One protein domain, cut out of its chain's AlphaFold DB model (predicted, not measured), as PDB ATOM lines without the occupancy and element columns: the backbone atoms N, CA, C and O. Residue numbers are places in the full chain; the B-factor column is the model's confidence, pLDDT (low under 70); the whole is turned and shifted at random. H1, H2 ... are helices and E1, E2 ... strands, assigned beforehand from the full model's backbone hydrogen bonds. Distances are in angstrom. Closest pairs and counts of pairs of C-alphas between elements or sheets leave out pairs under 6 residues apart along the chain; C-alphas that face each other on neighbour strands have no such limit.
ATOM      1  N   VAL A   2      37.028  41.341   9.679       91.44
ATOM      2  CA  VAL A   2      38.178  40.442   9.878       91.44
ATOM      3  C   VAL A   2      38.620  39.904   8.525       91.44
ATOM      4  O   VAL A   2      37.783  39.462   7.735       91.44
ATOM      5  N   LEU A   3      39.927  39.961   8.275       92.94
ATOM      6  CA  LEU A   3      40.558  39.477   7.055       92.94
ATOM      7  C   LEU A   3      41.522  38.338   7.386       92.94
ATOM      8  O   LEU A   3      42.303  38.451   8.328       92.94
ATOM      9  N   SER A   4      41.490  37.275   6.587       93.44
ATOM     10  CA  SER A   4      42.443  36.162   6.681       93.44
ATOM     11  C   SER A   4      43.300  36.104   5.428       93.44
ATOM     12  O   SER A   4      42.779  36.210   4.317       93.44
ATOM     13  N   GLN A   5      44.610  35.938   5.596       94.06
ATOM     14  CA  GLN A   5      45.519  35.844   4.459       94.06
ATOM     15  C   GLN A   5      45.240  34.568   3.654       94.06
ATOM     16  O   GLN A   5      45.017  33.495   4.209       94.06
ATOM     17  N   THR A   6      45.252  34.696   2.332       94.62
ATOM     18  CA  THR A   6      45.024  33.602   1.386       94.62
ATOM     19  C   THR A   6      45.787  33.869   0.086       94.62
ATOM     20  O   THR A   6      46.563  34.826  -0.012       94.62
ATOM     21  N   ARG A   7      45.600  33.010  -0.916       95.56
ATOM     22  CA  ARG A   7      46.143  33.188  -2.261       95.56
ATOM     23  C   ARG A   7      45.056  33.129  -3.325       95.56
ATOM     24  O   ARG A   7      44.059  32.431  -3.150       95.56
ATOM     25  N   THR A   8      45.256  33.852  -4.424       95.19
ATOM     26  CA  THR A   8      44.432  33.697  -5.633       95.19
ATOM     27  C   THR A   8      44.707  32.347  -6.307       95.19
ATOM     28  O   THR A   8      45.630  31.624  -5.923       95.19
ATOM     29  N   ALA A   9      43.930  32.007  -7.342       93.25
ATOM     30  CA  ALA A   9      44.167  30.804  -8.142       93.25
ATOM     31  C   ALA A   9      45.552  30.815  -8.823       93.25
ATOM     32  O   ALA A   9      46.156  29.764  -9.024       93.25
ATOM     33  N   GLU A  10      46.068  32.005  -9.120       95.75
ATOM     34  CA  GLU A  10      47.387  32.249  -9.706       95.75
ATOM     35  C   GLU A  10      48.518  32.246  -8.659       95.75
ATOM     36  O   GLU A  10      49.689  32.282  -9.027       95.75
ATOM     37  N   GLY A  11      48.194  32.155  -7.362       95.06
ATOM     38  CA  GLY A  11      49.167  32.088  -6.265       95.06
ATOM     39  C   GLY A  11      49.551  33.438  -5.645       95.06
ATOM     40  O   GLY A  11      50.383  33.470  -4.732       95.06
ATOM     41  N   GLU A  12      48.930  34.530  -6.088       95.94
ATOM     42  CA  GLU A  12      49.200  35.884  -5.596       95.94
ATOM     43  C   GLU A  12      48.607  36.117  -4.205       95.94
ATOM     44  O   GLU A  12      47.598  35.512  -3.839       95.94
ATOM     45  N   ALA A  13      49.228  36.997  -3.414       95.31
ATOM     46  CA  ALA A  13      48.759  37.312  -2.066       95.31
ATOM     47  C   ALA A  13      47.381  37.992  -2.098       95.31
ATOM     48  O   ALA A  13      47.179  38.995  -2.781       95.31
ATOM     49  N   ALA A  14      46.446  37.463  -1.314       96.31
ATOM     50  CA  ALA A  14      45.087  37.975  -1.210       96.31
ATOM     51  C   ALA A  14      44.572  37.889   0.232       96.31
ATOM     52  O   ALA A  14      45.196  37.284   1.110       96.31
ATOM     53  N   TRP A  15      43.409  38.487   0.471       94.25
ATOM     54  CA  TRP A  15      42.737  38.497   1.765       94.25
ATOM     55  C   TRP A  15      41.282  38.066   1.620       94.25
ATOM     56  O   TRP A  15      40.528  38.672   0.861       94.25
ATOM     57  N   LEU A  16      40.886  37.050   2.382       92.69
ATOM     58  CA  LEU A  16      39.507  36.586   2.474       92.69
ATOM     59  C   LEU A  16      38.742  37.400   3.524       92.69
ATOM     60  O   LEU A  16      39.224  37.566   4.649       92.69
ATOM     61  N   LYS A  17      37.528  37.855   3.195       91.19
ATOM     62  CA  LYS A  17      36.628  38.525   4.156       91.19
ATOM     63  C   LYS A  17      35.945  37.542   5.111       91.19
ATOM     64  O   LYS A  17      34.766  37.222   4.967       91.19
ATOM     65  N   SER A  18      36.666  37.116   6.141       89.19
ATOM     66  CA  SER A  18      36.202  36.117   7.112       89.19
ATOM     67  C   SER A  18      34.999  36.548   7.961       89.19
ATOM     68  O   SER A  18      34.251  35.693   8.427       89.19
ATOM     69  N   SER A  19      34.773  37.853   8.150       84.94
ATOM     70  CA  SER A  19      33.590  38.366   8.866       84.94
ATOM     71  C   SER A  19      32.330  38.515   8.000       84.94
ATOM     72  O   SER A  19      31.271  38.835   8.535       84.94
ATOM     73  N   GLY A  20      32.425  38.355   6.676       80.81
ATOM     74  CA  GLY A  20      31.371  38.795   5.756       80.81
ATOM     75  C   GLY A  20      31.242  40.326   5.693       80.81
ATOM     76  O   GLY A  20      32.184  41.052   6.019       80.81
ATOM     77  N   GLU A  21      30.081  40.822   5.247       77.88
ATOM     78  CA  GLU A  21      29.829  42.261   5.034       77.88
ATOM     79  C   GLU A  21      29.653  43.057   6.335       77.88
ATOM     80  O   GLU A  21      29.941  44.253   6.375       77.88
ATOM     81  N   THR A  22      29.219  42.397   7.409       81.75
ATOM     82  CA  THR A  22      28.966  43.038   8.702       81.75
ATOM     83  C   THR A  22      30.198  42.922   9.601       81.75
ATOM     84  O   THR A  22      30.716  41.821   9.795       81.75
ATOM     85  N   PRO A  23      30.687  44.027  10.195       82.25
ATOM     86  CA  PRO A  23      31.731  43.958  11.207       82.25
ATOM     87  C   PRO A  23      31.305  43.091  12.398       82.25
ATOM     88  O   PRO A  23      30.193  43.223  12.904       82.25
ATOM     89  N   LEU A  24      32.211  42.227  12.854       88.50
ATOM     90  CA  LEU A  24      32.026  41.464  14.083       88.50
ATOM     91  C   LEU A  24      32.100  42.381  15.306       88.50
ATOM     92  O   LEU A  24      32.791  43.403  15.289       88.50
ATOM     93  N   SER A  25      31.427  41.973  16.381       92.06
ATOM     94  CA  SER A  25      31.669  42.546  17.702       92.06
ATOM     95  C   SER A  25      33.090  42.197  18.187       92.06
ATOM     96  O   SER A  25      33.713  41.264  17.661       92.06
ATOM     97  N   PRO A  26      33.627  42.898  19.202       91.00
ATOM     98  CA  PRO A  26      34.906  42.521  19.804       91.00
ATOM     99  C   PRO A  26      34.921  41.080  20.345       91.00
ATOM    100  O   PRO A  26      35.899  40.362  20.159       91.00
ATOM    101  N   GLU A  27      33.819  40.625  20.949       95.06
ATOM    102  CA  GLU A  27      33.695  39.268  21.502       95.06
ATOM    103  C   GLU A  27      33.676  38.194  20.404       95.06
ATOM    104  O   GLU A  27      34.381  37.184  20.494       95.06
ATOM    105  N   ASP A  28      32.934  38.438  19.320       94.19
ATOM    106  CA  ASP A  28      32.918  37.546  18.156       94.19
ATOM    107  C   ASP A  28      34.282  37.516  17.456       94.19
ATOM    108  O   ASP A  28      34.719  36.464  16.984       94.19
ATOM    109  N   THR A  29      34.979  38.655  17.420       93.38
ATOM    110  CA  THR A  29      36.337  38.758  16.866       93.38
ATOM    111  C   THR A  29      37.316  37.912  17.676       93.38
ATOM    112  O   THR A  29      38.049  37.113  17.092       93.38
ATOM    113  N   GLN A  30      37.285  38.005  19.008       95.06
ATOM    114  CA  GLN A  30      38.129  37.169  19.864       95.06
ATOM    115  C   GLN A  30      37.788  35.683  19.702       95.06
ATOM    116  O   GLN A  30      38.679  34.861  19.505       95.06
ATOM    117  N   THR A  31      36.496  35.341  19.681       95.38
ATOM    118  CA  THR A  31      36.036  33.962  19.456       95.38
ATOM    119  C   THR A  31      36.527  33.413  18.115       95.38
ATOM    120  O   THR A  31      36.862  32.231  18.010       95.38
ATOM    121  N   TYR A  32      36.573  34.249  17.076       93.19
ATOM    122  CA  TYR A  32      37.125  33.875  15.780       93.19
ATOM    123  C   TYR A  32      38.635  33.609  15.865       93.19
ATOM    124  O   TYR A  32      39.082  32.554  15.410       93.19
ATOM    125  N   ILE A  33      39.406  34.509  16.487       94.50
ATOM    126  CA  ILE A  33      40.863  34.365  16.658       94.50
ATOM    127  C   ILE A  33      41.196  33.101  17.460       94.50
ATOM    128  O   ILE A  33      42.022  32.303  17.019       94.50
ATOM    129  N   ASP A  34      40.497  32.846  18.568       96.19
ATOM    130  CA  ASP A  34      40.700  31.656  19.406       96.19
ATOM    131  C   ASP A  34      40.461  30.350  18.641       96.19
ATOM    132  O   ASP A  34      41.074  29.320  18.935       96.19
ATOM    133  N   ARG A  35      39.558  30.364  17.651       94.75
ATOM    134  CA  ARG A  35      39.362  29.224  16.744       94.75
ATOM    135  C   ARG A  35      40.526  29.094  15.770       94.75
ATOM    136  O   ARG A  35      40.978  27.972  15.563       94.75
ATOM    137  N   GLN A  36      41.009  30.197  15.194       94.88
ATOM    138  CA  GLN A  36      42.142  30.167  14.261       94.88
ATOM    139  C   GLN A  36      43.430  29.686  14.942       94.88
ATOM    140  O   GLN A  36      44.103  28.819  14.393       94.88
ATOM    141  N   LEU A  37      43.697  30.118  16.178       96.12
ATOM    142  CA  LEU A  37      44.865  29.698  16.966       96.12
ATOM    143  C   LEU A  37      44.936  28.182  17.228       96.12
ATOM    144  O   LEU A  37      46.008  27.646  17.496       96.12
ATOM    145  N   ARG A  38      43.806  27.463  17.152       96.88
ATOM    146  CA  ARG A  38      43.795  25.990  17.261       96.88
ATOM    147  C   ARG A  38      44.334  25.299  16.012       96.88
ATOM    148  O   ARG A  38      44.776  24.158  16.114       96.88
ATOM    149  N   TYR A  39      44.234  25.951  14.855       94.62
ATOM    150  CA  TYR A  39      44.743  25.447  13.581       94.62
ATOM    151  C   TYR A  39      46.158  25.953  13.312       94.62
ATOM    152  O   TYR A  39      46.992  25.184  12.841       94.62
ATOM    153  N   ASP A  40      46.407  27.217  13.646       95.56
ATOM    154  CA  ASP A  40      47.679  27.894  13.457       95.56
ATOM    155  C   ASP A  40      48.121  28.590  14.760       95.56
ATOM    156  O   ASP A  40      47.696  29.712  15.048       95.56
ATOM    157  N   PRO A  41      48.946  27.922  15.585       96.06
ATOM    158  CA  PRO A  41      49.405  28.477  16.850       96.06
ATOM    159  C   PRO A  41      50.446  29.595  16.694       96.06
ATOM    160  O   PRO A  41      50.751  30.239  17.700       96.06
ATOM    161  N   ASP A  42      50.997  29.826  15.496       97.00
ATOM    162  CA  ASP A  42      51.935  30.926  15.229       97.00
ATOM    163  C   ASP A  42      51.304  32.110  14.474       97.00
ATOM    164  O   ASP A  42      52.006  33.040  14.069       97.00
ATOM    165  N   LEU A  43      49.965  32.137  14.397       95.25
ATOM    166  CA  LEU A  43      49.180  33.201  13.781       95.25
ATOM    167  C   LEU A  43      49.521  34.594  14.331       95.25
ATOM    168  O   LEU A  43      49.424  34.871  15.529       95.25
ATOM    169  N   TRP A  44      49.789  35.522  13.413       95.94
ATOM    170  CA  TRP A  44      49.903  36.947  13.707       95.94
ATOM    171  C   TRP A  44      48.572  37.655  13.467       95.94
ATOM    172  O   TRP A  44      47.950  37.499  12.416       95.94
ATOM    173  N   VAL A  45      48.162  38.489  14.423       94.56
ATOM    174  CA  VAL A  45      46.963  39.328  14.321       94.56
ATOM    175  C   VAL A  45      47.382  40.793  14.349       94.56
ATOM    176  O   VAL A  45      48.130  41.216  15.228       94.56
ATOM    177  N   LEU A  46      46.893  41.566  13.379       93.44
ATOM    178  CA  LEU A  46      47.095  43.009  13.301       93.44
ATOM    179  C   LEU A  46      45.746  43.707  13.447       93.44
ATOM    180  O   LEU A  46      44.839  43.488  12.643       93.44
ATOM    181  N   GLU A  47      45.629  44.558  14.459       92.19
ATOM    182  CA  GLU A  47      44.495  45.465  14.604       92.19
ATOM    183  C   GLU A  47      44.789  46.766  13.855       92.19
ATOM    184  O   GLU A  47      45.865  47.352  13.991       92.19
ATOM    185  N   VAL A  48      43.840  47.195  13.024       90.75
ATOM    186  CA  VAL A  48      43.982  48.377  12.174       90.75
ATOM    187  C   VAL A  48      42.729  49.229  12.299       90.75
ATOM    188  O   VAL A  48      41.630  48.786  11.965       90.75
ATOM    189  N   GLU A  49      42.903  50.473  12.734       89.62
ATOM    190  CA  GLU A  49      41.838  51.472  12.745       89.62
ATOM    191  C   GLU A  49      41.781  52.192  11.391       89.62
ATOM    192  O   GLU A  49      42.764  52.782  10.940       89.62
ATOM    193  N   ALA A  50      40.619  52.146  10.734       88.44
ATOM    194  CA  ALA A  50      40.379  52.810   9.456       88.44
ATOM    195  C   ALA A  50      39.011  53.516   9.459       88.44
ATOM    196  O   ALA A  50      38.031  52.913   9.907       88.44
ATOM    197  N   PRO A  51      38.897  54.754   8.934       85.12
ATOM    198  CA  PRO A  51      37.659  55.544   9.010       85.12
ATOM    199  C   PRO A  51      36.440  54.912   8.324       85.12
ATOM    200  O   PRO A  51      35.305  55.214   8.683       85.12
ATOM    201  N   ASP A  52      36.659  54.065   7.321       85.06
ATOM    202  CA  ASP A  52      35.628  53.485   6.454       85.06
ATOM    203  C   ASP A  52      35.621  51.948   6.472       85.06
ATOM    204  O   ASP A  52      35.008  51.315   5.609       85.06
ATOM    205  N   PHE A  53      36.306  51.344   7.451       79.25
ATOM    206  CA  PHE A  53      36.515  49.897   7.560       79.25
ATOM    207  C   PHE A  53      37.155  49.257   6.317       79.25
ATOM    208  O   PHE A  53      36.985  48.056   6.087       79.25
ATOM    209  N   ARG A  54      37.907  50.024   5.519       83.25
ATOM    210  CA  ARG A  54      38.707  49.487   4.414       83.25
ATOM    211  C   ARG A  54      40.167  49.324   4.827       83.25
ATOM    212  O   ARG A  54      40.650  50.077   5.671       83.25
ATOM    213  N   PRO A  55      40.895  48.363   4.233       87.31
ATOM    214  CA  PRO A  55      42.333  48.270   4.432       87.31
ATOM    215  C   PRO A  55      43.014  49.587   4.024       87.31
ATOM    216  O   PRO A  55      42.831  50.024   2.887       87.31
ATOM    217  N   PRO A  56      43.827  50.212   4.894       89.38
ATOM    218  CA  PRO A  56      44.603  51.405   4.551       89.38
ATOM    219  C   PRO A  56      45.901  51.060   3.793       89.38
ATOM    220  O   PRO A  56      46.864  51.823   3.811       89.38
ATOM    221  N   PHE A  57      45.950  49.888   3.161       88.69
ATOM    222  CA  PHE A  57      47.092  49.342   2.436       88.69
ATOM    223  C   PHE A  57      46.609  48.613   1.178       88.69
ATOM    224  O   PHE A  57      45.428  48.280   1.053       88.69
ATOM    225  N   GLU A  58      47.521  48.363   0.240       90.38
ATOM    226  CA  GLU A  58      47.206  47.630  -0.985       90.38
ATOM    227  C   GLU A  58      46.830  46.178  -0.666       90.38
ATOM    228  O   GLU A  58      47.612  45.427  -0.083       90.38
ATOM    229  N   ALA A  59      45.603  45.795  -1.023       90.81
ATOM    230  CA  ALA A  59      45.060  44.479  -0.728       90.81
ATOM    231  C   ALA A  59      44.113  44.011  -1.834       90.81
ATOM    232  O   ALA A  59      43.123  44.677  -2.150       90.81
ATOM    233  N   THR A  60      44.367  42.816  -2.364       94.00
ATOM    234  CA  THR A  60      43.394  42.086  -3.178       94.00
ATOM    235  C   THR A  60      42.431  41.360  -2.248       94.00
ATOM    236  O   THR A  60      42.831  40.451  -1.520       94.00
ATOM    237  N   LEU A  61      41.166  41.782  -2.246       91.38
ATOM    238  CA  LEU A  61      40.113  41.159  -1.444       91.38
ATOM    239  C   LEU A  61      39.368  40.120  -2.277       91.38
ATOM    240  O   LEU A  61      38.951  40.428  -3.398       91.38
ATOM    241  N   ILE A  62      39.171  38.935  -1.702       89.31
ATOM    242  CA  ILE A  62      38.370  37.849  -2.276       89.31
ATOM    243  C   ILE A  62      37.231  37.431  -1.347       89.31
ATOM    244  O   ILE A  62      37.334  37.647  -0.112       89.31
TER     245      ILE A  62
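What this domain is: This is residues 2 to 62 of the 62 residues of an uncharacterized protein of Acetobacter malorum (UniProt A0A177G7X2). Little regular structure is present: a two-strand hairpin, E1 and E2, and one helix, H1, set off from E1, with a long unnamed stretch, residues 37 to 62, looping from the helix back to the hairpin. The printed part has 61 residues, 21 of them in named elements, in the order E1, E2, H1; the class is mixed, and the sheet, E1 - E2, is antiparallel. The whole is only just compact, close to loose, with a radius of gyration of the C-alphas of 12.2 A and spans of 33 by 30 by 18 A.

How they stand to each other: E1, residues 3 to 7, and E2, residues 13 to 17, form a hairpin, antiparallel at 139 degrees between directions. N 4 and O 16 are within hydrogen-bond range at 3.0 A, as are N 16 and O 4 at 2.8 A. C-alphas 5 and 15, 4.7 A apart, face each other. H1, residues 26 to 36, and E1 are apart. In H1 every O i to N i+4 pair is within hydrogen-bond range.

Where its parts are: E1 begins at C-alpha 3 (40.558, 39.477, 7.055) and measures 12.6 A; E2 measures 13.7 A. H1 measures 15.4 A and ends at C-alpha 36 (42.142, 30.167, 14.261).

The domain as a whole: The C-alphas of Glu 10 and Glu 27, the two farthest apart, are 34.8 A apart. The printed part has no cut. Residues 37 to 42 stand free. No printed residue is under 70 in pLDDT.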